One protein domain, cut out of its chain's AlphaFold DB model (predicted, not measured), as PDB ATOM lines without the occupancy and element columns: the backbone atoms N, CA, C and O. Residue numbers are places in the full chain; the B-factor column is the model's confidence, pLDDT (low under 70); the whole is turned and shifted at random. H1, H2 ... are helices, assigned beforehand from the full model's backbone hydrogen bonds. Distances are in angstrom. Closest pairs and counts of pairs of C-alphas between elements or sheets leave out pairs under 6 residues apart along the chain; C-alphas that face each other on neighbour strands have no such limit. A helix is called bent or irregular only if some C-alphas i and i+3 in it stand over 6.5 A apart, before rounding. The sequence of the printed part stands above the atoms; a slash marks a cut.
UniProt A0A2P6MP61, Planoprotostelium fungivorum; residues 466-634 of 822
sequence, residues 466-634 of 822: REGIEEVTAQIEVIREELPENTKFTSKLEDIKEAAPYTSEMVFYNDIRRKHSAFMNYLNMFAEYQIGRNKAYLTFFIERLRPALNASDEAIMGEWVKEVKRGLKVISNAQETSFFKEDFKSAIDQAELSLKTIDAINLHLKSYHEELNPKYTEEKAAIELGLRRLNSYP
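This is residues 466 to 634 of the 822 residues of a protein of Planoprotostelium fungivorum (UniProt A0A2P6MP61). This is a loose rod built along one long bent helix, H3; over one half of its length H4 and H5 pack with the arm H3b, and H2 continues the line of H4 toward the other end, where H1 and the arm H3a lie. The printed part has 169 residues, with five named helices in the order H1 to H5 and no named strand: all helix. The radius of gyration of the C-alphas is 21.9 A, and the spans are 73 by 29 by 19 A.

H3, residues 532 to 577, was assigned as one helix by its hydrogen bonds but is bent: C-alphas 543 and 546 are 6.6 A apart. Its arms are H3a, residues 532 to 543, and H3b, residues 546 to 577, 45.9 A long, ending at C-alpha 577 (193.902, 276.502, 356.797). H4 is residues 581 to 608, 40.2 A, and H5 residues 614 to 632, 27.0 A. H2 is residues 496 to 523, 38.7 A, and H1 residues 469 to 482, 20.0 A, from C-alpha 469 (134.468, 289.234, 391.001). H2 and H4 are irregular: C-alphas 515 and 518 are 7.4 A apart, and C-alphas 583 and 586 7.1 A.

H2, H3b, H4 and H5 form an up and down bundle, each running against the one before. H3b and H4 are a helical hairpin, closest at the C-alphas of Val 564 and Ser 594, 4.9 A. H2 touches H4 with residues 496 to 507 alone, closest at the C-alphas of Thr 503 and His 604, 5.7 A. H1 and H3a only just touch, with 3 pairs of C-alphas within 8 A, the closest those of Thr 473 and Asn 534. Every O i to N i+4 pair is within hydrogen-bond range in H1, H3a, H3b and H5; H2 has 20 of 24, H4 21 of 24.

The C-alphas of Gly 468 and Phe 579, the two farthest apart, are 73.8 A apart. The printed part has no cut; the link from H1 to H2 is long, and residue 634 is under 70 in pLDDT.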
ATOM      1  N   ARG A 466     136.263 282.328 398.472       78.31
ATOM      2  CA  ARG A 466     135.695 283.030 397.322       78.31
ATOM      3  C   ARG A 466     136.065 284.507 397.397       78.31
ATOM      4  O   ARG A 466     135.669 285.206 398.333       78.31
ATOM      5  N   GLU A 467     136.836 284.951 396.421       88.06
ATOM      6  CA  GLU A 467     137.107 286.365 396.189       88.06
ATOM      7  C   GLU A 467     135.930 286.984 395.424       88.06
ATOM      8  O   GLU A 467     135.211 286.306 394.684       88.06
ATOM      9  N   GLY A 468     135.682 288.276 395.634       89.62
ATOM     10  CA  GLY A 468     134.673 288.982 394.847       89.62
ATOM     11  C   GLY A 468     135.107 289.076 393.382       89.62
ATOM     12  O   GLY A 468     136.292 289.229 393.100       89.62
ATOM     13  N   ILE A 469     134.159 289.058 392.436       88.31
ATOM     14  CA  ILE A 469     134.468 289.234 391.001       88.31
ATOM     15  C   ILE A 469     135.256 290.535 390.760       88.31
ATOM     16  O   ILE A 469     136.154 290.566 389.921       88.31
ATOM     17  N   GLU A 470     134.956 291.594 391.516       90.00
ATOM     18  CA  GLU A 470     135.667 292.878 391.457       90.00
ATOM     19  C   GLU A 470     137.130 292.761 391.910       90.00
ATOM     20  O   GLU A 470     138.020 293.290 391.248       90.00
ATOM     21  N   GLU A 471     137.390 292.021 392.989       93.19
ATOM     22  CA  GLU A 471     138.736 291.780 393.520       93.19
ATOM     23  C   GLU A 471     139.566 290.937 392.549       93.19
ATOM     24  O   GLU A 471     140.693 291.303 392.215       93.19
ATOM     25  N   VAL A 472     138.972 289.869 392.012       92.38
ATOM     26  CA  VAL A 472     139.592 289.035 390.975       92.38
ATOM     27  C   VAL A 472     139.910 289.857 389.730       92.38
ATOM     28  O   VAL A 472     141.003 289.745 389.180       92.38
ATOM     29  N   THR A 473     138.980 290.706 389.290       92.00
ATOM     30  CA  THR A 473     139.194 291.566 388.119       92.00
ATOM     31  C   THR A 473     140.337 292.547 388.374       92.00
ATOM     32  O   THR A 473     141.210 292.685 387.524       92.00
ATOM     33  N   ALA A 474     140.405 293.159 389.560       94.62
ATOM     34  CA  ALA A 474     141.515 294.034 389.931       94.62
ATOM     35  C   ALA A 474     142.865 293.292 389.939       94.62
ATOM     36  O   ALA A 474     143.850 293.811 389.416       94.62
ATOM     37  N   GLN A 475     142.916 292.066 390.470       95.25
ATOM     38  CA  GLN A 475     144.127 291.243 390.437       95.25
ATOM     39  C   GLN A 475     144.532 290.866 389.004       95.25
ATOM     40  O   GLN A 475     145.711 290.951 388.665       95.25
ATOM     41  N   ILE A 476     143.575 290.505 388.140       94.56
ATOM     42  CA  ILE A 476     143.838 290.241 386.717       94.56
ATOM     43  C   ILE A 476     144.429 291.476 386.032       94.56
ATOM     44  O   ILE A 476     145.379 291.324 385.268       94.56
ATOM     45  N   GLU A 477     143.920 292.682 386.300       95.44
ATOM     46  CA  GLU A 477     144.486 293.903 385.712       95.44
ATOM     47  C   GLU A 477     145.929 294.148 386.177       95.44
ATOM     48  O   GLU A 477     146.777 294.471 385.350       95.44
ATOM     49  N   VAL A 478     146.257 293.892 387.450       96.19
ATOM     50  CA  VAL A 478     147.652 293.957 387.934       96.19
ATOM     51  C   VAL A 478     148.544 292.964 387.182       96.19
ATOM     52  O   VAL A 478     149.652 293.307 386.771       96.19
ATOM     53  N   ILE A 479     148.066 291.737 386.952       96.00
ATOM     54  CA  ILE A 479     148.813 290.730 386.184       96.00
ATOM     55  C   ILE A 479     148.953 291.166 384.722       96.00
ATOM     56  O   ILE A 479     150.021 290.995 384.140       96.00
ATOM     57  N   ARG A 480     147.919 291.777 384.136       95.06
ATOM     58  CA  ARG A 480     147.946 292.307 382.767       95.06
ATOM     59  C   ARG A 480     148.919 293.476 382.618       95.06
ATOM     60  O   ARG A 480     149.542 293.603 381.568       95.06
ATOM     61  N   GLU A 481     149.080 294.307 383.643       95.44
ATOM     62  CA  GLU A 481     150.102 295.358 383.670       95.44
ATOM     63  C   GLU A 481     151.524 294.782 383.750       95.44
ATOM     64  O   GLU A 481     152.429 295.300 383.092       95.44
ATOM     65  N   GLU A 482     151.727 293.705 384.521       95.12
ATOM     66  CA  GLU A 482     153.005 292.978 384.574       95.12
ATOM     67  C   GLU A 482     153.283 292.217 383.259       95.12
ATOM     68  O   GLU A 482     154.430 292.164 382.812       95.12
ATOM     69  N   LEU A 483     152.243 291.656 382.624       93.88
ATOM     70  CA  LEU A 483     152.319 290.840 381.410       93.88
ATOM     71  C   LEU A 483     151.158 291.130 380.432       93.88
ATOM     72  O   LEU A 483     150.122 290.450 380.456       93.88
ATOM     73  N   PRO A 484     151.329 292.110 379.531       91.44
ATOM     74  CA  PRO A 484     150.302 292.499 378.565       91.44
ATOM     75  C   PRO A 484     149.945 291.400 377.548       91.44
ATOM     76  O   PRO A 484     150.799 290.628 377.116       91.44
ATOM     77  N   GLU A 485     148.693 291.380 377.074       85.75
ATOM     78  CA  GLU A 485     148.208 290.433 376.041       85.75
ATOM     79  C   GLU A 485     148.955 290.550 374.705       85.75
ATOM     80  O   GLU A 485     149.058 289.587 373.949       85.75
ATOM     81  N   ASN A 486     149.471 291.742 374.406       86.19
ATOM     82  CA  ASN A 486     150.197 292.056 373.181       86.19
ATOM     83  C   ASN A 486     151.718 291.897 373.323       86.19
ATOM     84  O   ASN A 486     152.455 292.403 372.472       86.19
ATOM     85  N   THR A 487     152.188 291.224 374.379       85.38
ATOM     86  CA  THR A 487     153.610 290.904 374.546       85.38
ATOM     87  C   THR A 487     154.071 290.082 373.346       85.38
ATOM     88  O   THR A 487     153.588 288.975 373.105       85.38
ATOM     89  N   LYS A 488     154.971 290.657 372.543       82.25
ATOM     90  CA  LYS A 488     155.537 289.990 371.374       82.25
ATOM     91  C   LYS A 488     156.764 289.212 371.812       82.25
ATOM     92  O   LYS A 488     157.755 289.809 372.212       82.25
ATOM     93  N   PHE A 489     156.705 287.895 371.683       83.50
ATOM     94  CA  PHE A 489     157.878 287.046 371.840       83.50
ATOM     95  C   PHE A 489     158.645 287.057 370.522       83.50
ATOM     96  O   PHE A 489     158.112 286.674 369.476       83.50
ATOM     97  N   THR A 490     159.867 287.576 370.544       79.00
ATOM     98  CA  THR A 490     160.743 287.563 369.375       79.00
ATOM     99  C   THR A 490     161.116 286.123 369.061       79.00
ATOM    100  O   THR A 490     161.793 285.484 369.851       79.00
ATOM    101  N   SER A 491     160.714 285.614 367.900       74.38
ATOM    102  CA  SER A 491     161.084 284.264 367.452       74.38
ATOM    103  C   SER A 491     162.472 284.200 366.804       74.38
ATOM    104  O   SER A 491     162.965 283.116 366.498       74.38
ATOM    105  N   LYS A 492     163.104 285.357 366.569       77.38
ATOM    106  CA  LYS A 492     164.430 285.495 365.961       77.38
ATOM    107  C   LYS A 492     165.200 286.600 366.679       77.38
ATOM    108  O   LYS A 492     164.641 287.666 366.916       77.38
ATOM    109  N   LEU A 493     166.473 286.347 366.974       76.25
ATOM    110  CA  LEU A 493     167.431 287.404 367.297       76.25
ATOM    111  C   LEU A 493     168.156 287.818 366.019       76.25
ATOM    112  O   LEU A 493     168.757 286.970 365.359       76.25
ATOM    113  N   GLU A 494     168.113 289.108 365.689       78.56
ATOM    114  CA  GLU A 494     168.856 289.659 364.549       78.56
ATOM    115  C   GLU A 494     170.345 289.835 364.881       78.56
ATOM    116  O   GLU A 494     171.204 289.508 364.062       78.56
ATOM    117  N   ASP A 495     170.656 290.291 366.100       83.44
ATOM    118  CA  ASP A 495     172.022 290.389 366.618       83.44
ATOM    119  C   ASP A 495     172.131 289.617 367.932       83.44
ATOM    120  O   ASP A 495     171.391 289.820 368.887       83.44
ATOM    121  N   ILE A 496     173.125 288.750 368.021       76.19
ATOM    122  CA  ILE A 496     173.412 287.979 369.224       76.19
ATOM    123  C   ILE A 496     173.879 288.833 370.405       76.19
ATOM    124  O   ILE A 496     173.858 288.374 371.545       76.19
ATOM    125  N   LYS A 497     174.266 290.096 370.174       79.38
ATOM    126  CA  LYS A 497     174.438 291.066 371.265       79.38
ATOM    127  C   LYS A 497     173.144 291.282 372.055       79.38
ATOM    128  O   LYS A 497     173.212 291.653 373.223       79.38
ATOM    129  N   GLU A 498     171.991 290.995 371.457       84.19
ATOM    130  CA  GLU A 498     170.684 291.053 372.108       84.19
ATOM    131  C   GLU A 498     170.363 289.784 372.912       84.19
ATOM    132  O   GLU A 498     169.346 289.742 373.601       84.19
ATOM    133  N   ALA A 499     171.240 288.768 372.907       78.69
ATOM    134  CA  ALA A 499     170.998 287.501 373.598       78.69
ATOM    135  C   ALA A 499     170.819 287.677 375.108       78.69
ATOM    136  O   ALA A 499     169.887 287.126 375.682       78.69
ATOM    137  N   ALA A 500     171.666 288.483 375.752       79.50
ATOM    138  CA  ALA A 500     171.565 288.733 377.188       79.50
ATOM    139  C   ALA A 500     170.304 289.541 377.580       79.50
ATOM    140  O   ALA A 500     169.622 289.134 378.530       79.50
ATOM    141  N   PRO A 501     169.948 290.640 376.876       85.19
ATOM    142  CA  PRO A 501     168.648 291.294 377.034       85.19
ATOM    143  C   PRO A 501     167.470 290.330 376.875       85.19
ATOM    144  O   PRO A 501     166.630 290.263 377.771       85.19
ATOM    145  N   TYR A 502     167.465 289.522 375.810       86.50
ATOM    146  CA  TYR A 502     166.414 288.537 375.554       86.50
ATOM    147  C   TYR A 502     166.309 287.498 376.677       86.50
ATOM    148  O   TYR A 502     165.221 287.242 377.185       86.50
ATOM    149  N   THR A 503     167.433 286.928 377.131       81.81
ATOM    150  CA  THR A 503     167.427 285.985 378.260       81.81
ATOM    151  C   THR A 503     166.810 286.622 379.497       81.81
ATOM    152  O   THR A 503     165.986 285.996 380.156       81.81
ATOM    153  N   SER A 504     167.187 287.862 379.809       85.44
ATOM    154  CA  SER A 504     166.674 288.574 380.983       85.44
ATOM    155  C   SER A 504     165.165 288.801 380.887       85.44
ATOM    156  O   SER A 504     164.445 288.622 381.867       85.44
ATOM    157  N   GLU A 505     164.681 289.146 379.695       88.50
ATOM    158  CA  GLU A 505     163.263 289.332 379.401       88.50
ATOM    159  C   GLU A 505     162.467 288.015 379.501       88.50
ATOM    160  O   GLU A 505     161.430 287.971 380.162       88.50
ATOM    161  N   MET A 506     162.975 286.907 378.953       85.75
ATOM    162  CA  MET A 506     162.306 285.602 379.063       85.75
ATOM    163  C   MET A 506     162.285 285.065 380.493       85.75
ATOM    164  O   MET A 506     161.289 284.472 380.912       85.75
ATOM    165  N   VAL A 507     163.355 285.281 381.263       85.56
ATOM    166  CA  VAL A 507     163.381 284.946 382.696       85.56
ATOM    167  C   VAL A 507     162.301 285.737 383.428       85.56
ATOM    168  O   VAL A 507     161.496 285.146 384.144       85.56
ATOM    169  N   PHE A 508     162.208 287.042 383.165       90.75
ATOM    170  CA  PHE A 508     161.172 287.900 383.734       90.75
ATOM    171  C   PHE A 508     159.753 287.402 383.411       90.75
ATOM    172  O   PHE A 508     158.932 287.252 384.320       90.75
ATOM    173  N   TYR A 509     159.462 287.059 382.152       91.00
ATOM    174  CA  TYR A 509     158.147 286.530 381.773       91.00
ATOM    175  C   TYR A 509     157.833 285.183 382.429       91.00
ATOM    176  O   TYR A 509     156.699 284.947 382.857       91.00
ATOM    177  N   ASN A 510     158.823 284.302 382.562       86.50
ATOM    178  CA  ASN A 510     158.629 283.031 383.252       86.50
ATOM    179  C   ASN A 510     158.417 283.199 384.752       86.50
ATOM    180  O   ASN A 510     157.598 282.473 385.318       86.50
ATOM    181  N   ASP A 511     159.097 284.148 385.383       90.31
ATOM    182  CA  ASP A 511     158.917 284.446 386.799       90.31
ATOM    183  C   ASP A 511     157.511 284.979 387.071       90.31
ATOM    184  O   ASP A 511     156.835 284.474 387.970       90.31
ATOM    185  N   ILE A 512     157.011 285.906 386.245       92.38
ATOM    186  CA  ILE A 512     155.619 286.375 386.324       92.38
ATOM    187  C   ILE A 512     154.652 285.206 386.122       92.38
ATOM    188  O   ILE A 512     153.712 285.027 386.903       92.38
ATOM    189  N   ARG A 513     154.896 284.358 385.113       92.44
ATOM    190  CA  ARG A 513     154.053 283.186 384.862       92.44
ATOM    191  C   ARG A 513     154.019 282.259 386.074       92.44
ATOM    192  O   ARG A 513     152.941 281.835 386.479       92.44
ATOM    193  N   ARG A 514     155.174 281.932 386.661       89.75
ATOM    194  CA  ARG A 514     155.284 281.061 387.845       89.75
ATOM    195  C   ARG A 514     154.579 281.678 389.048       89.75
ATOM    196  O   ARG A 514     153.773 280.986 389.670       89.75
ATOM    197  N   LYS A 515     154.827 282.966 389.311       94.50
ATOM    198  CA  LYS A 515     154.215 283.751 390.394       94.50
ATOM    199  C   LYS A 515     152.689 283.676 390.340       94.50
ATOM    200  O   LYS A 515     152.064 283.417 391.363       94.50
ATOM    201  N   HIS A 516     152.099 283.822 389.152       95.38
ATOM    202  CA  HIS A 516     150.641 283.912 389.006       95.38
ATOM    203  C   HIS A 516     149.950 282.627 388.541       95.38
ATOM    204  O   HIS A 516     148.724 282.559 388.582       95.38
ATOM    205  N   SER A 517     150.671 281.571 388.141       92.38
ATOM    206  CA  SER A 517     150.025 280.374 387.568       92.38
ATOM    207  C   SER A 517     149.043 279.695 388.520       92.38
ATOM    208  O   SER A 517     148.005 279.214 388.079       92.38
ATOM    209  N   ALA A 518     149.330 279.682 389.826       90.88
ATOM    210  CA  ALA A 518     148.451 279.060 390.810       90.88
ATOM    211  C   ALA A 518     147.135 279.839 390.949       90.88
ATOM    212  O   ALA A 518     146.080 279.241 391.159       90.88
ATOM    213  N   PHE A 519     147.189 281.166 390.825       93.44
ATOM    214  CA  PHE A 519     146.011 282.025 390.820       93.44
ATOM    215  C   PHE A 519     145.220 281.856 389.517       93.44
ATOM    216  O   PHE A 519     144.041 281.524 389.560       93.44
ATOM    217  N   MET A 520     145.884 281.946 388.364       93.56
ATOM    218  CA  MET A 520     145.234 281.834 387.053       93.56
ATOM    219  C   MET A 520     144.601 280.456 386.823       93.56
ATOM    220  O   MET A 520     143.467 280.369 386.356       93.56
ATOM    221  N   ASN A 521     145.278 279.373 387.218       89.19
ATOM    222  CA  ASN A 521     144.719 278.021 387.137       89.19
ATOM    223  C   ASN A 521     143.480 277.856 388.017       89.19
ATOM    224  O   ASN A 521     142.549 277.167 387.615       89.19
ATOM    225  N   TYR A 522     143.455 278.496 389.186       89.12
ATOM    226  CA  TYR A 522     142.273 278.506 390.039       89.12
ATOM    227  C   TYR A 522     141.119 279.264 389.404       89.12
ATOM    228  O   TYR A 522     140.020 278.728 389.354       89.12
ATOM    229  N   LEU A 523     141.357 280.462 388.866       90.19
ATOM    230  CA  LEU A 523     140.308 281.210 388.172       90.19
ATOM    231  C   LEU A 523     139.727 280.412 387.002       90.19
ATOM    232  O   LEU A 523     138.525 280.446 386.750       90.19
ATOM    233  N   ASN A 524     140.564 279.612 386.341       89.50
ATOM    234  CA  ASN A 524     140.156 278.706 385.276       89.50
ATOM    235  C   ASN A 524     139.312 277.506 385.730       89.50
ATOM    236  O   ASN A 524     138.928 276.696 384.891       89.50
ATOM    237  N   MET A 525     139.024 277.370 387.024       86.19
ATOM    238  CA  MET A 525     138.096 276.374 387.566       86.19
ATOM    239  C   MET A 525     136.685 276.923 387.800       86.19
ATOM    240  O   MET A 525     135.807 276.133 388.131       86.19
ATOM    241  N   PHE A 526     136.448 278.229 387.627       87.06
ATOM    242  CA  PHE A 526     135.156 278.869 387.897       87.06
ATOM    243  C   PHE A 526     134.603 279.514 386.635       87.06
ATOM    244  O   PHE A 526     135.260 280.353 386.012       87.06
ATOM    245  N   ALA A 527     133.372 279.159 386.269       86.88
ATOM    246  CA  ALA A 527     132.732 279.736 385.093       86.88
ATOM    247  C   ALA A 527     132.478 281.246 385.258       86.88
ATOM    248  O   ALA A 527     132.512 281.993 384.282       86.88
ATOM    249  N   GLU A 528     132.270 281.715 386.490       87.88
ATOM    250  CA  GLU A 528     131.941 283.110 386.794       87.88
ATOM    251  C   GLU A 528     133.080 284.086 386.466       87.88
ATOM    252  O   GLU A 528     132.826 285.252 386.166       87.88
ATOM    253  N   TYR A 529     134.332 283.617 386.472       89.69
ATOM    254  CA  TYR A 529     135.491 284.428 386.082       89.69
ATOM    255  C   TYR A 529     135.784 284.362 384.577       89.69
ATOM    256  O   TYR A 529     136.556 285.168 384.057       89.69
ATOM    257  N   GLN A 530     135.128 283.457 383.850       88.12
ATOM    258  CA  GLN A 530     135.305 283.234 382.413       88.12
ATOM    259  C   GLN A 530     134.363 284.106 381.574       88.12
ATOM    260  O   GLN A 530     133.754 283.648 380.605       88.12
ATOM    261  N   ILE A 531     134.263 285.395 381.913       86.88
ATOM    262  CA  ILE A 531     133.366 286.345 381.242       86.88
ATOM    263  C   ILE A 531     134.169 287.493 380.617       86.88
ATOM    264  O   ILE A 531     135.108 288.025 381.211       86.88
ATOM    265  N   GLY A 532     133.790 287.887 379.396       91.94
ATOM    266  CA  GLY A 532     134.301 289.082 378.721       91.94
ATOM    267  C   GLY A 532     135.829 289.134 378.618       91.94
ATOM    268  O   GLY A 532     136.461 288.223 378.081       91.94
ATOM    269  N   ARG A 533     136.425 290.220 379.130       89.88
ATOM    270  CA  ARG A 533     137.879 290.460 379.087       89.88
ATOM    271  C   ARG A 533     138.679 289.500 379.970       89.88
ATOM    272  O   ARG A 533     139.804 289.169 379.612       89.88
ATOM    273  N   ASN A 534     138.106 289.031 381.078       91.62
ATOM    274  CA  ASN A 534     138.786 288.097 381.979       91.62
ATOM    275  C   ASN A 534     138.969 286.739 381.299       91.62
ATOM    276  O   ASN A 534     140.062 286.184 381.332       91.62
ATOM    277  N   LYS A 535     137.942 286.269 380.577       92.19
ATOM    278  CA  LYS A 535     138.026 285.060 379.744       92.19
ATOM    279  C   LYS A 535     139.158 285.155 378.724       92.19
ATOM    280  O   LYS A 535     139.998 284.266 378.651       92.19
ATOM    281  N   ALA A 536     139.186 286.243 377.950       90.88
ATOM    282  CA  ALA A 536     140.200 286.445 376.916       90.88
ATOM    283  C   ALA A 536     141.622 286.395 377.501       90.88
ATOM    284  O   ALA A 536     142.492 285.718 376.947       90.88
ATOM    285  N   TYR A 537     141.829 287.034 378.655       94.12
ATOM    286  CA  TYR A 537     143.124 287.044 379.325       94.12
ATOM    287  C   TYR A 537     143.501 285.698 379.947       94.12
ATOM    288  O   TYR A 537     144.637 285.259 379.799       94.12
ATOM    289  N   LEU A 538     142.561 285.006 380.598       91.94
ATOM    290  CA  LEU A 538     142.789 283.664 381.144       91.94
ATOM    291  C   LEU A 538     143.155 282.675 380.036       91.94
ATOM    292  O   LEU A 538     144.127 281.934 380.172       91.94
ATOM    293  N   THR A 539     142.438 282.717 378.909       90.62
ATOM    294  CA  THR A 539     142.772 281.944 377.709       90.62
ATOM    295  C   THR A 539     144.172 282.287 377.200       90.62
ATOM    296  O   THR A 539     144.968 281.385 376.949       90.62
ATOM    297  N   PHE A 540     144.522 283.573 377.087       93.12
ATOM    298  CA  PHE A 540     145.881 283.980 376.721       93.12
ATOM    299  C   PHE A 540     146.926 283.408 377.690       93.12
ATOM    300  O   PHE A 540     147.866 282.749 377.253       93.12
ATOM    301  N   PHE A 541     146.750 283.604 378.993       92.94
ATOM    302  CA  PHE A 541     147.735 283.247 380.008       92.94
ATOM    303  C   PHE A 541     147.934 281.731 380.140       92.94
ATOM    304  O   PHE A 541     149.057 281.257 380.312       92.94
ATOM    305  N   ILE A 542     146.854 280.953 380.072       88.75
ATOM    306  CA  ILE A 542     146.901 279.503 380.295       88.75
ATOM    307  C   ILE A 542     147.212 278.764 378.999       88.75
ATOM    308  O   ILE A 542     148.083 277.892 378.982       88.75
ATOM    309  N   GLU A 543     146.519 279.111 377.914       87.94
ATOM    310  CA  GLU A 543     146.564 278.333 376.674       87.94
ATOM    311  C   GLU A 543     147.594 278.866 375.679       87.94
ATOM    312  O   GLU A 543     148.175 278.072 374.948       87.94
ATOM    313  N   ARG A 544     147.860 280.180 375.632       88.31
ATOM    314  CA  ARG A 544     148.727 280.771 374.590       88.31
ATOM    315  C   ARG A 544     150.121 281.130 375.077       88.31
ATOM    316  O   ARG A 544     151.090 280.881 374.369       88.31
ATOM    317  N   LEU A 545     150.237 281.676 376.282       87.38
ATOM    318  CA  LEU A 545     151.496 282.172 376.826       87.38
ATOM    319  C   LEU A 545     152.526 281.051 376.968       87.38
ATOM    320  O   LEU A 545     153.681 281.230 376.602       87.38
ATOM    321  N   ARG A 546     152.126 279.881 377.482       83.38
ATOM    322  CA  ARG A 546     153.057 278.757 377.656       83.38
ATOM    323  C   ARG A 546     153.574 278.220 376.315       83.38
ATOM    324  O   ARG A 546     154.793 278.139 376.188       83.38
ATOM    325  N   PRO A 547     152.726 277.891 375.322       82.94
ATOM    326  CA  PRO A 547     153.214 277.514 373.999       82.94
ATOM    327  C   PRO A 547     154.038 278.608 373.323       82.94
ATOM    328  O   PRO A 547     155.051 278.286 372.720       82.94
ATOM    329  N   ALA A 548     153.659 279.884 373.455       82.25
ATOM    330  CA  ALA A 548     154.401 280.991 372.855       82.25
ATOM    331  C   ALA A 548     155.803 281.152 373.462       82.25
ATOM    332  O   ALA A 548     156.774 281.267 372.717       82.25
ATOM    333  N   LEU A 549     155.921 281.092 374.794       85.19
ATOM    334  CA  LEU A 549     157.213 281.104 375.486       85.19
ATOM    335  C   LEU A 549     158.071 279.912 375.060       85.19
ATOM    336  O   LEU A 549     159.220 280.097 374.680       85.19
ATOM    337  N   ASN A 550     157.496 278.705 375.055       81.19
ATOM    338  CA  ASN A 550     158.215 277.496 374.661       81.19
ATOM    339  C   ASN A 550     158.669 277.551 373.192       81.19
ATOM    340  O   ASN A 550     159.804 277.204 372.900       81.19
ATOM    341  N   ALA A 551     157.811 278.001 372.272       80.44
ATOM    342  CA  ALA A 551     158.146 278.113 370.854       80.44
ATOM    343  C   ALA A 551     159.237 279.167 370.608       80.44
ATOM    344  O   ALA A 551     160.136 278.950 369.798       80.44
ATOM    345  N   SER A 552     159.179 280.292 371.327       82.31
ATOM    346  CA  SER A 552     160.216 281.328 371.294       82.31
ATOM    347  C   SER A 552     161.549 280.796 371.824       82.31
ATOM    348  O   SER A 552     162.584 280.976 371.183       82.31
ATOM    349  N   ASP A 553     161.517 280.083 372.954       81.38
ATOM    350  CA  ASP A 553     162.696 279.454 373.550       81.38
ATOM    351  C   ASP A 553     163.300 278.401 372.615       81.38
ATOM    352  O   ASP A 553     164.501 278.432 372.362       81.38
ATOM    353  N   GLU A 554     162.494 277.509 372.039       84.06
ATOM    354  CA  GLU A 554     162.970 276.489 371.099       84.06
ATOM    355  C   GLU A 554     163.593 277.106 369.842       84.06
ATOM    356  O   GLU A 554     164.678 276.687 369.425       84.06
ATOM    357  N   ALA A 555     162.952 278.124 369.258       82.62
ATOM    358  CA  ALA A 555     163.461 278.808 368.073       82.62
ATOM    359  C   ALA A 555     164.817 279.477 368.345       82.62
ATOM    360  O   ALA A 555     165.780 279.275 367.600       82.62
ATOM    361  N   ILE A 556     164.920 280.223 369.447       85.38
ATOM    362  CA  ILE A 556     166.135 280.970 369.784       85.38
ATOM    363  C   ILE A 556     167.257 280.048 370.242       85.38
ATOM    364  O   ILE A 556     168.392 280.200 369.787       85.38
ATOM    365  N   MET A 557     166.952 279.035 371.054       84.81
ATOM    366  CA  MET A 557     167.931 278.016 371.427       84.81
ATOM    367  C   MET A 557     168.432 277.252 370.199       84.81
ATOM    368  O   MET A 557     169.624 276.964 370.102       84.81
ATOM    369  N   GLY A 558     167.558 276.973 369.227       87.38
ATOM    370  CA  GLY A 558     167.936 276.383 367.946       87.38
ATOM    371  C   GLY A 558     168.976 277.219 367.195       87.38
ATOM    372  O   GLY A 558     170.003 276.683 366.767       87.38
ATOM    373  N   GLU A 559     168.757 278.529 367.075       87.81
ATOM    374  CA  GLU A 559     169.704 279.451 366.431       87.81
ATOM    375  C   GLU A 559     171.010 279.606 367.220       87.81
ATOM    376  O   GLU A 559     172.099 279.558 366.645       87.81
ATOM    377  N   TRP A 560     170.940 279.693 368.547       90.06
ATOM    378  CA  TRP A 560     172.122 279.790 369.405       90.06
ATOM    379  C   TRP A 560     172.992 278.534 369.331       90.06
ATOM    380  O   TRP A 560     174.214 278.625 369.208       90.06
ATOM    381  N   VAL A 561     172.387 277.346 369.298       90.75
ATOM    382  CA  VAL A 561     173.118 276.087 369.095       90.75
ATOM    383  C   VAL A 561     173.765 276.035 367.709       90.75
ATOM    384  O   VAL A 561     174.899 275.560 367.577       90.75
ATOM    385  N   LYS A 562     173.085 276.519 366.660       90.31
ATOM    386  CA  LYS A 562     173.686 276.637 365.319       90.31
ATOM    387  C   LYS A 562     174.898 277.566 365.348       90.31
ATOM    388  O   LYS A 562     175.910 277.239 364.726       90.31
ATOM    389  N   GLU A 563     174.825 278.666 366.089       91.00
ATOM    390  CA  GLU A 563     175.923 279.620 366.226       91.00
ATOM    391  C   GLU A 563     177.132 279.035 366.961       91.00
ATOM    392  O   GLU A 563     178.267 279.183 366.507       91.00
ATOM    393  N   VAL A 564     176.911 278.293 368.044       91.81
ATOM    394  CA  VAL A 564     177.983 277.592 368.769       91.81
ATOM    395  C   VAL A 564     178.686 276.575 367.867       91.81
ATOM    396  O   VAL A 564     179.916 276.549 367.774       91.81
ATOM    397  N   LYS A 565     177.912 275.781 367.117       93.06
ATOM    398  CA  LYS A 565     178.457 274.833 366.130       93.06
ATOM    399  C   LYS A 565     179.221 275.540 365.012       93.06
ATOM    400  O   LYS A 565     180.252 275.035 364.561       93.06
ATOM    401  N   ARG A 566     178.735 276.702 364.561       90.69
ATOM    402  CA  ARG A 566     179.417 277.550 363.574       90.69
ATOM    403  C   ARG A 566     180.765 278.018 364.114       90.69
ATOM    404  O   ARG A 566     181.758 277.849 363.413       90.69
ATOM    405  N   GLY A 567     180.824 278.499 365.357       90.88
ATOM    406  CA  GLY A 567     182.070 278.880 366.021       90.88
ATOM    407  C   GLY A 567     183.080 277.743 366.092       90.88
ATOM    408  O   GLY A 567     184.202 277.893 365.615       90.88
ATOM    409  N   LEU A 568     182.668 276.567 366.577       92.44
ATOM    410  CA  LEU A 568     183.526 275.375 366.618       92.44
ATOM    411  C   LEU A 568     184.087 275.011 365.234       92.44
ATOM    412  O   LEU A 568     185.285 274.755 365.091       92.44
ATOM    413  N   LYS A 569     183.241 275.039 364.197       93.25
ATOM    414  CA  LYS A 569     183.652 274.751 362.816       93.25
ATOM    415  C   LYS A 569     184.622 275.800 362.271       93.25
ATOM    416  O   LYS A 569     185.609 275.433 361.640       93.25
ATOM    417  N   VAL A 570     184.363 277.086 362.508       92.00
ATOM    418  CA  VAL A 570     185.233 278.185 362.064       92.00
ATOM    419  C   VAL A 570     186.598 278.100 362.743       92.00
ATOM    420  O   VAL A 570     187.610 278.206 362.056       92.00
ATOM    421  N   ILE A 571     186.645 277.821 364.047       92.44
ATOM    422  CA  ILE A 571     187.897 277.611 364.785       92.44
ATOM    423  C   ILE A 571     188.674 276.430 364.201       92.44
ATOM    424  O   ILE A 571     189.861 276.573 363.915       92.44
ATOM    425  N   SER A 572     188.017 275.284 363.994       90.38
ATOM    426  CA  SER A 572     188.657 274.092 363.419       90.38
ATOM    427  C   SER A 572     189.212 274.376 362.023       90.38
ATOM    428  O   SER A 572     190.376 274.105 361.744       90.38
ATOM    429  N   ASN A 573     188.411 275.003 361.159       89.31
ATOM    430  CA  ASN A 573     188.825 275.355 359.804       89.31
ATOM    431  C   ASN A 573     189.990 276.346 359.804       89.31
ATOM    432  O   ASN A 573     190.935 276.181 359.036       89.31
ATOM    433  N   ALA A 574     189.938 277.371 360.653       89.69
ATOM    434  CA  ALA A 574     191.003 278.354 360.753       89.69
ATOM    435  C   ALA A 574     192.306 277.681 361.200       89.69
ATOM    436  O   ALA A 574     193.335 277.861 360.551       89.69
ATOM    437  N   GLN A 575     192.240 276.820 362.223       84.94
ATOM    438  CA  GLN A 575     193.381 276.035 362.699       84.94
ATOM    439  C   GLN A 575     193.997 275.143 361.615       84.94
ATOM    440  O   GLN A 575     195.196 274.907 361.671       84.94
ATOM    441  N   GLU A 576     193.218 274.667 360.644       83.50
ATOM    442  CA  GLU A 576     193.718 273.826 359.549       83.50
ATOM    443  C   GLU A 576     194.224 274.601 358.326       83.50
ATOM    444  O   GLU A 576     195.005 274.069 357.539       83.50
ATOM    445  N   THR A 577     193.734 275.820 358.096       81.69
ATOM    446  CA  THR A 577     193.902 276.502 356.797       81.69
ATOM    447  C   THR A 577     194.751 277.760 356.858       81.69
ATOM    448  O   THR A 577     195.330 278.142 355.834       81.69
ATOM    449  N   SER A 578     194.830 278.380 358.035       84.12
ATOM    450  CA  SER A 578     195.427 279.696 358.248       84.12
ATOM    451  C   SER A 578     196.719 279.595 359.060       84.12
ATOM    452  O   SER A 578     196.946 278.610 359.766       84.12
ATOM    453  N   PHE A 579     197.587 280.597 358.923       76.75
ATOM    454  CA  PHE A 579     198.905 280.623 359.573       76.75
ATOM    455  C   PHE A 579     199.191 281.938 360.286       76.75
ATOM    456  O   PHE A 579     199.972 281.954 361.241       76.75
ATOM    457  N   PHE A 580     198.585 283.032 359.822       79.25
ATOM    458  CA  PHE A 580     198.863 284.369 360.315       79.25
ATOM    459  C   PHE A 580     197.768 284.846 361.258       79.25
ATOM    460  O   PHE A 580     196.600 284.478 361.136       79.25
ATOM    461  N   LYS A 581     198.148 285.694 362.216       79.00
ATOM    462  CA  LYS A 581     197.213 286.218 363.217       79.00
ATOM    463  C   LYS A 581     196.094 287.040 362.581       79.00
ATOM    464  O   LYS A 581     194.964 287.022 363.060       79.00
ATOM    465  N   GLU A 582     196.409 287.730 361.494       81.19
ATOM    466  CA  GLU A 582     195.467 288.514 360.706       81.19
ATOM    467  C   GLU A 582     194.367 287.632 360.097       81.19
ATOM    468  O   GLU A 582     193.199 288.023 360.119       81.19
ATOM    469  N   ASP A 583     194.709 286.414 359.662       82.19
ATOM    470  CA  ASP A 583     193.755 285.435 359.125       82.19
ATOM    471  C   ASP A 583     192.807 284.913 360.218       82.19
ATOM    472  O   ASP A 583     191.647 284.586 359.960       82.19
ATOM    473  N   PHE A 584     193.282 284.866 361.468       89.56
ATOM    474  CA  PHE A 584     192.500 284.388 362.604       89.56
ATOM    475  C   PHE A 584     191.511 285.412 363.146       89.56
ATOM    476  O   PHE A 584     190.645 285.018 363.921       89.56
ATOM    477  N   LYS A 585     191.580 286.691 362.751       91.12
ATOM    478  CA  LYS A 585     190.720 287.738 363.325       91.12
ATOM    479  C   LYS A 585     189.236 287.376 363.241       91.12
ATOM    480  O   LYS A 585     188.555 287.369 364.256       91.12
ATOM    481  N   SER A 586     188.762 286.970 362.062       90.81
ATOM    482  CA  SER A 586     187.362 286.562 361.890       90.81
ATOM    483  C   SER A 586     187.001 285.320 362.712       90.81
ATOM    484  O   SER A 586     185.867 285.207 363.166       90.81
ATOM    485  N   ALA A 587     187.939 284.386 362.906       92.81
ATOM    486  CA  ALA A 587     187.708 283.181 363.700       92.81
ATOM    487  C   ALA A 587     187.706 283.464 365.209       92.81
ATOM    488  O   ALA A 587     186.940 282.846 365.941       92.81
ATOM    489  N   ILE A 588     188.539 284.405 365.656       93.38
ATOM    490  CA  ILE A 588     188.581 284.916 367.029       93.38
ATOM    491  C   ILE A 588     187.275 285.644 367.341       93.38
ATOM    492  O   ILE A 588     186.608 285.271 368.301       93.38
ATOM    493  N   ASP A 589     186.870 286.592 366.490       91.88
ATOM    494  CA  ASP A 589     185.620 287.344 366.654       91.88
ATOM    495  C   ASP A 589     184.420 286.380 366.742       91.88
ATOM    496  O   ASP A 589     183.579 286.495 367.633       91.88
ATOM    497  N   GLN A 590     184.384 285.361 365.873       92.25
ATOM    498  CA  GLN A 590     183.353 284.323 365.878       92.25
ATOM    499  C   GLN A 590     183.393 283.438 367.138       92.25
ATOM    500  O   GLN A 590     182.348 283.073 367.672       92.25
ATOM    501  N   ALA A 591     184.579 283.065 367.619       92.56
ATOM    502  CA  ALA A 591     184.737 282.253 368.824       92.56
ATOM    503  C   ALA A 591     184.279 283.007 370.080       92.56
ATOM    504  O   ALA A 591     183.563 282.449 370.910       92.56
ATOM    505  N   GLU A 592     184.653 284.282 370.205       93.25
ATOM    506  CA  GLU A 592     184.185 285.158 371.282       93.25
ATOM    507  C   GLU A 592     182.667 285.332 371.246       93.25
ATOM    508  O   GLU A 592     182.016 285.353 372.294       93.25
ATOM    509  N   LEU A 593     182.101 285.421 370.041       89.56
ATOM    510  CA  LEU A 593     180.663 285.471 369.841       89.56
ATOM    511  C   LEU A 593     179.986 284.214 370.382       89.56
ATOM    512  O   LEU A 593     179.108 284.319 371.234       89.56
ATOM    513  N   SER A 594     180.464 283.036 369.975       91.19
ATOM    514  CA  SER A 594     179.943 281.752 370.442       91.19
ATOM    515  C   SER A 594     180.099 281.548 371.953       91.19
ATOM    516  O   SER A 594     179.224 280.946 372.566       91.19
ATOM    517  N   LEU A 595     181.160 282.066 372.587       92.88
ATOM    518  CA  LEU A 595     181.288 282.025 374.053       92.88
ATOM    519  C   LEU A 595     180.195 282.840 374.741       92.88
ATOM    520  O   LEU A 595     179.550 282.336 375.660       92.88
ATOM    521  N   LYS A 596     179.930 284.062 374.260       89.56
ATOM    522  CA  LYS A 596     178.824 284.892 374.768       89.56
ATOM    523  C   LYS A 596     177.478 284.195 374.576       89.56
ATOM    524  O   LYS A 596     176.632 284.253 375.466       89.56
ATOM    525  N   THR A 597     177.296 283.497 373.455       87.75
ATOM    526  CA  THR A 597     176.107 282.672 373.198       87.75
ATOM    527  C   THR A 597     175.961 281.551 374.218       87.75
ATOM    528  O   THR A 597     174.878 281.372 374.764       87.75
ATOM    529  N   ILE A 598     177.033 280.806 374.510       91.31
ATOM    530  CA  ILE A 598     176.986 279.721 375.500       91.31
ATOM    531  C   ILE A 598     176.685 280.268 376.895       91.31
ATOM    532  O   ILE A 598     175.917 279.663 377.641       91.31
ATOM    533  N   ASP A 599     177.243 281.422 377.252       90.06
ATOM    534  CA  ASP A 599     176.944 282.062 378.532       90.06
ATOM    535  C   ASP A 599     175.470 282.479 378.631       90.06
ATOM    536  O   ASP A 599     174.846 282.246 379.668       90.06
ATOM    537  N   ALA A 600     174.883 282.996 377.546       86.12
ATOM    538  CA  ALA A 600     173.453 283.291 377.476       86.12
ATOM    539  C   ALA A 600     172.588 282.016 377.579       86.12
ATOM    540  O   ALA A 600     171.630 281.994 378.354       86.12
ATOM    541  N   ILE A 601     172.963 280.933 376.881       87.62
ATOM    542  CA  ILE A 601     172.317 279.610 376.994       87.62
ATOM    543  C   ILE A 601     172.335 279.130 378.449       87.62
ATOM    544  O   ILE A 601     171.305 278.745 378.995       87.62
ATOM    545  N   ASN A 602     173.503 279.150 379.091       88.94
ATOM    546  CA  ASN A 602     173.669 278.649 380.451       88.94
ATOM    547  C   ASN A 602     172.887 279.486 381.467       88.94
ATOM    548  O   ASN A 602     172.267 278.924 382.369       88.94
ATOM    549  N   LEU A 603     172.877 280.815 381.310       86.50
ATOM    550  CA  LEU A 603     172.080 281.707 382.148       86.50
ATOM    551  C   LEU A 603     170.581 281.419 382.001       86.50
ATOM    552  O   LEU A 603     169.874 281.325 383.003       86.50
ATOM    553  N   HIS A 604     170.116 281.230 380.765       85.06
ATOM    554  CA  HIS A 604     168.730 280.885 380.472       85.06
ATOM    555  C   HIS A 604     168.351 279.531 381.084       85.06
ATOM    556  O   HIS A 604     167.391 279.451 381.848       85.06
ATOM    557  N   LEU A 605     169.143 278.480 380.850       86.69
ATOM    558  CA  LEU A 605     168.884 277.140 381.386       86.69
ATOM    559  C   LEU A 605     168.880 277.108 382.914       86.69
ATOM    560  O   LEU A 605     168.032 276.438 383.496       86.69
ATOM    561  N   LYS A 606     169.754 277.881 383.565       86.38
ATOM    562  CA  LYS A 606     169.806 277.987 385.029       86.38
ATOM    563  C   LYS A 606     168.521 278.563 385.642       86.38
ATOM    564  O   LYS A 606     168.234 278.321 386.809       86.38
ATOM    565  N   SER A 607     167.726 279.314 384.876       81.75
ATOM    566  CA  SER A 607     166.420 279.807 385.346       81.75
ATOM    567  C   SER A 607     165.335 278.716 385.390       81.75
ATOM    568  O   SER A 607     164.326 278.847 386.094       81.75
ATOM    569  N   TYR A 608     165.538 277.617 384.658       80.81
ATOM    570  CA  TYR A 608     164.621 276.475 384.592       80.81
ATOM    571  C   TYR A 608     165.121 275.250 385.345       80.81
ATOM    572  O   TYR A 608     164.310 274.503 385.889       80.81
ATOM    573  N   HIS A 609     166.433 275.048 385.369       80.06
ATOM    574  CA  HIS A 609     167.084 273.876 385.927       80.06
ATOM    575  C   HIS A 609     168.101 274.299 386.986       80.06
ATOM    576  O   HIS A 609     168.844 275.259 386.795       80.06
ATOM    577  N   GLU A 610     168.150 273.563 388.096       79.69
ATOM    578  CA  GLU A 610     169.147 273.796 389.149       79.69
ATOM    579  C   GLU A 610     170.575 273.484 388.663       79.69
ATOM    580  O   GLU A 610     171.536 274.103 389.120       79.69
ATOM    581  N   GLU A 611     170.713 272.580 387.686       87.19
ATOM    582  CA  GLU A 611     171.995 272.138 387.136       87.19
ATOM    583  C   GLU A 611     172.211 272.609 385.689       87.19
ATOM    584  O   GLU A 611     171.294 272.646 384.865       87.19
ATOM    585  N   LEU A 612     173.462 272.956 385.370       87.62
ATOM    586  CA  LEU A 612     173.885 273.305 384.013       87.62
ATOM    587  C   LEU A 612     173.982 272.051 383.145       87.62
ATOM    588  O   LEU A 612     174.455 271.005 383.587       87.62
ATOM    589  N   ASN A 613     173.610 272.170 381.870       87.94
ATOM    590  CA  ASN A 613     173.770 271.066 380.932       87.94
ATOM    591  C   ASN A 613     175.277 270.811 380.677       87.94
ATOM    592  O   ASN A 613     175.974 271.720 380.200       87.94
ATOM    593  N   PRO A 614     175.798 269.596 380.949       90.56
ATOM    594  CA  PRO A 614     177.227 269.299 380.828       90.56
ATOM    595  C   PRO A 614     177.740 269.502 379.400       90.56
ATOM    596  O   PRO A 614     178.861 269.967 379.208       90.56
ATOM    597  N   LYS A 615     176.887 269.280 378.395       92.31
ATOM    598  CA  LYS A 615     177.239 269.442 376.983       92.31
ATOM    599  C   LYS A 615     177.715 270.859 376.648       92.31
ATOM    600  O   LYS A 615     178.739 271.022 375.996       92.31
ATOM    601  N   TYR A 616     177.004 271.892 377.103       91.56
ATOM    602  CA  TYR A 616     177.400 273.279 376.819       91.56
ATOM    603  C   TYR A 616     178.639 273.696 377.610       91.56
ATOM    604  O   TYR A 616     179.398 274.553 377.166       91.56
ATOM    605  N   THR A 617     178.885 273.055 378.753       92.44
ATOM    606  CA  THR A 617     180.120 273.243 379.524       92.44
ATOM    607  C   THR A 617     181.325 272.670 378.769       92.44
ATOM    608  O   THR A 617     182.358 273.331 378.665       92.44
ATOM    609  N   GLU A 618     181.179 271.484 378.173       93.31
ATOM    610  CA  GLU A 618     182.199 270.874 377.311       93.31
ATOM    611  C   GLU A 618     182.447 271.698 376.038       93.31
ATOM    612  O   GLU A 618     183.597 271.986 375.700       93.31
ATOM    613  N   GLU A 619     181.383 272.134 375.355       93.94
ATOM    614  CA  GLU A 619     181.485 272.985 374.161       93.94
ATOM    615  C   GLU A 619     182.155 274.331 374.487       93.94
ATOM    616  O   GLU A 619     183.027 274.778 373.736       93.94
ATOM    617  N   LYS A 620     181.840 274.941 375.639       95.50
ATOM    618  CA  LYS A 620     182.512 276.157 376.123       95.50
ATOM    619  C   LYS A 620     184.006 275.926 376.307       95.50
ATOM    620  O   LYS A 620     184.809 276.676 375.754       95.50
ATOM    621  N   ALA A 621     184.385 274.866 377.020       94.81
ATOM    622  CA  ALA A 621     185.786 274.527 377.250       94.81
ATOM    623  C   ALA A 621     186.542 274.275 375.931       94.81
ATOM    624  O   ALA A 621     187.699 274.687 375.783       94.81
ATOM    625  N   ALA A 622     185.886 273.649 374.948       93.69
ATOM    626  CA  ALA A 622     186.446 273.427 373.618       93.69
ATOM    627  C   ALA A 622     186.687 274.745 372.860       93.69
ATOM    628  O   ALA A 622     187.767 274.930 372.289       93.69
ATOM    629  N   ILE A 623     185.731 275.681 372.889       94.06
ATOM    630  CA  ILE A 623     185.884 277.002 372.262       94.06
ATOM    631  C   ILE A 623     186.958 277.825 372.978       94.06
ATOM    632  O   ILE A 623     187.818 278.391 372.309       94.06
ATOM    633  N   GLU A 624     186.990 277.849 374.312       95.69
ATOM    634  CA  GLU A 624     188.025 278.550 375.087       95.69
ATOM    635  C   GLU A 624     189.429 278.003 374.805       95.69
ATOM    636  O   GLU A 624     190.401 278.755 374.696       95.69
ATOM    637  N   LEU A 625     189.570 276.681 374.675       93.06
ATOM    638  CA  LEU A 625     190.826 276.057 374.263       93.06
ATOM    639  C   LEU A 625     191.198 276.451 372.828       93.06
ATOM    640  O   LEU A 625     192.358 276.771 372.557       93.06
ATOM    641  N   GLY A 626     190.224 276.452 371.918       91.12
ATOM    642  CA  GLY A 626     190.391 276.903 370.542       91.12
ATOM    643  C   GLY A 626     190.857 278.354 370.456       91.12
ATOM    644  O   GLY A 626     191.849 278.637 369.790       91.12
ATOM    645  N   LEU A 627     190.208 279.248 371.199       93.81
ATOM    646  CA  LEU A 627     190.522 280.670 371.280       93.81
ATOM    647  C   LEU A 627     191.911 280.915 371.879       93.81
ATOM    648  O   LEU A 627     192.676 281.713 371.342       93.81
ATOM    649  N   ARG A 628     192.285 280.190 372.945       90.69
ATOM    650  CA  ARG A 628     193.647 280.240 373.508       90.69
ATOM    651  C   ARG A 628     194.698 279.856 372.473       90.69
ATOM    652  O   ARG A 628     195.696 280.560 372.352       90.69
ATOM    653  N   ARG A 629     194.452 278.797 371.694       86.75
ATOM    654  CA  ARG A 629     195.343 278.390 370.595       86.75
ATOM    655  C   ARG A 629     195.421 279.453 369.507       86.75
ATOM    656  O   ARG A 629     196.518 279.788 369.091       86.75
ATOM    657  N   LEU A 630     194.289 279.998 369.059       87.50
ATOM    658  CA  LEU A 630     194.263 281.051 368.033       87.50
ATOM    659  C   LEU A 630     195.029 282.304 368.488       87.50
ATOM    660  O   LEU A 630     195.799 282.868 367.716       87.50
ATOM    661  N   ASN A 631     194.887 282.694 369.755       87.88
ATOM    662  CA  ASN A 631     195.594 283.837 370.329       87.88
ATOM    663  C   ASN A 631     197.086 283.584 370.591       87.88
ATOM    664  O   ASN A 631     197.856 284.547 370.609       87.88
ATOM    665  N   SER A 632     197.501 282.326 370.783       82.31
ATOM    666  CA  SER A 632     198.911 281.965 370.966       82.31
ATOM    667  C   SER A 632     199.694 281.917 369.654       82.31
ATOM    668  O   SER A 632     200.926 281.916 369.690       82.31
ATOM    669  N   TYR A 633     199.018 281.915 368.492       78.06
ATOM    670  CA  TYR A 633     199.719 282.082 367.222       78.06
ATOM    671  C   TYR A 633     200.461 283.421 367.238       78.06
ATOM    672  O   TYR A 633     199.872 284.466 367.544       78.06
ATOM    673  N   PRO A 634     201.770 283.413 366.940       69.12
ATOM    674  CA  PRO A 634     202.548 284.633 366.977       69.12
ATOM    675  C   PRO A 634     201.939 285.638 365.998       69.12
ATOM    676  O   PRO A 634     201.574 285.276 364.879       69.12
TER     677      PRO A 634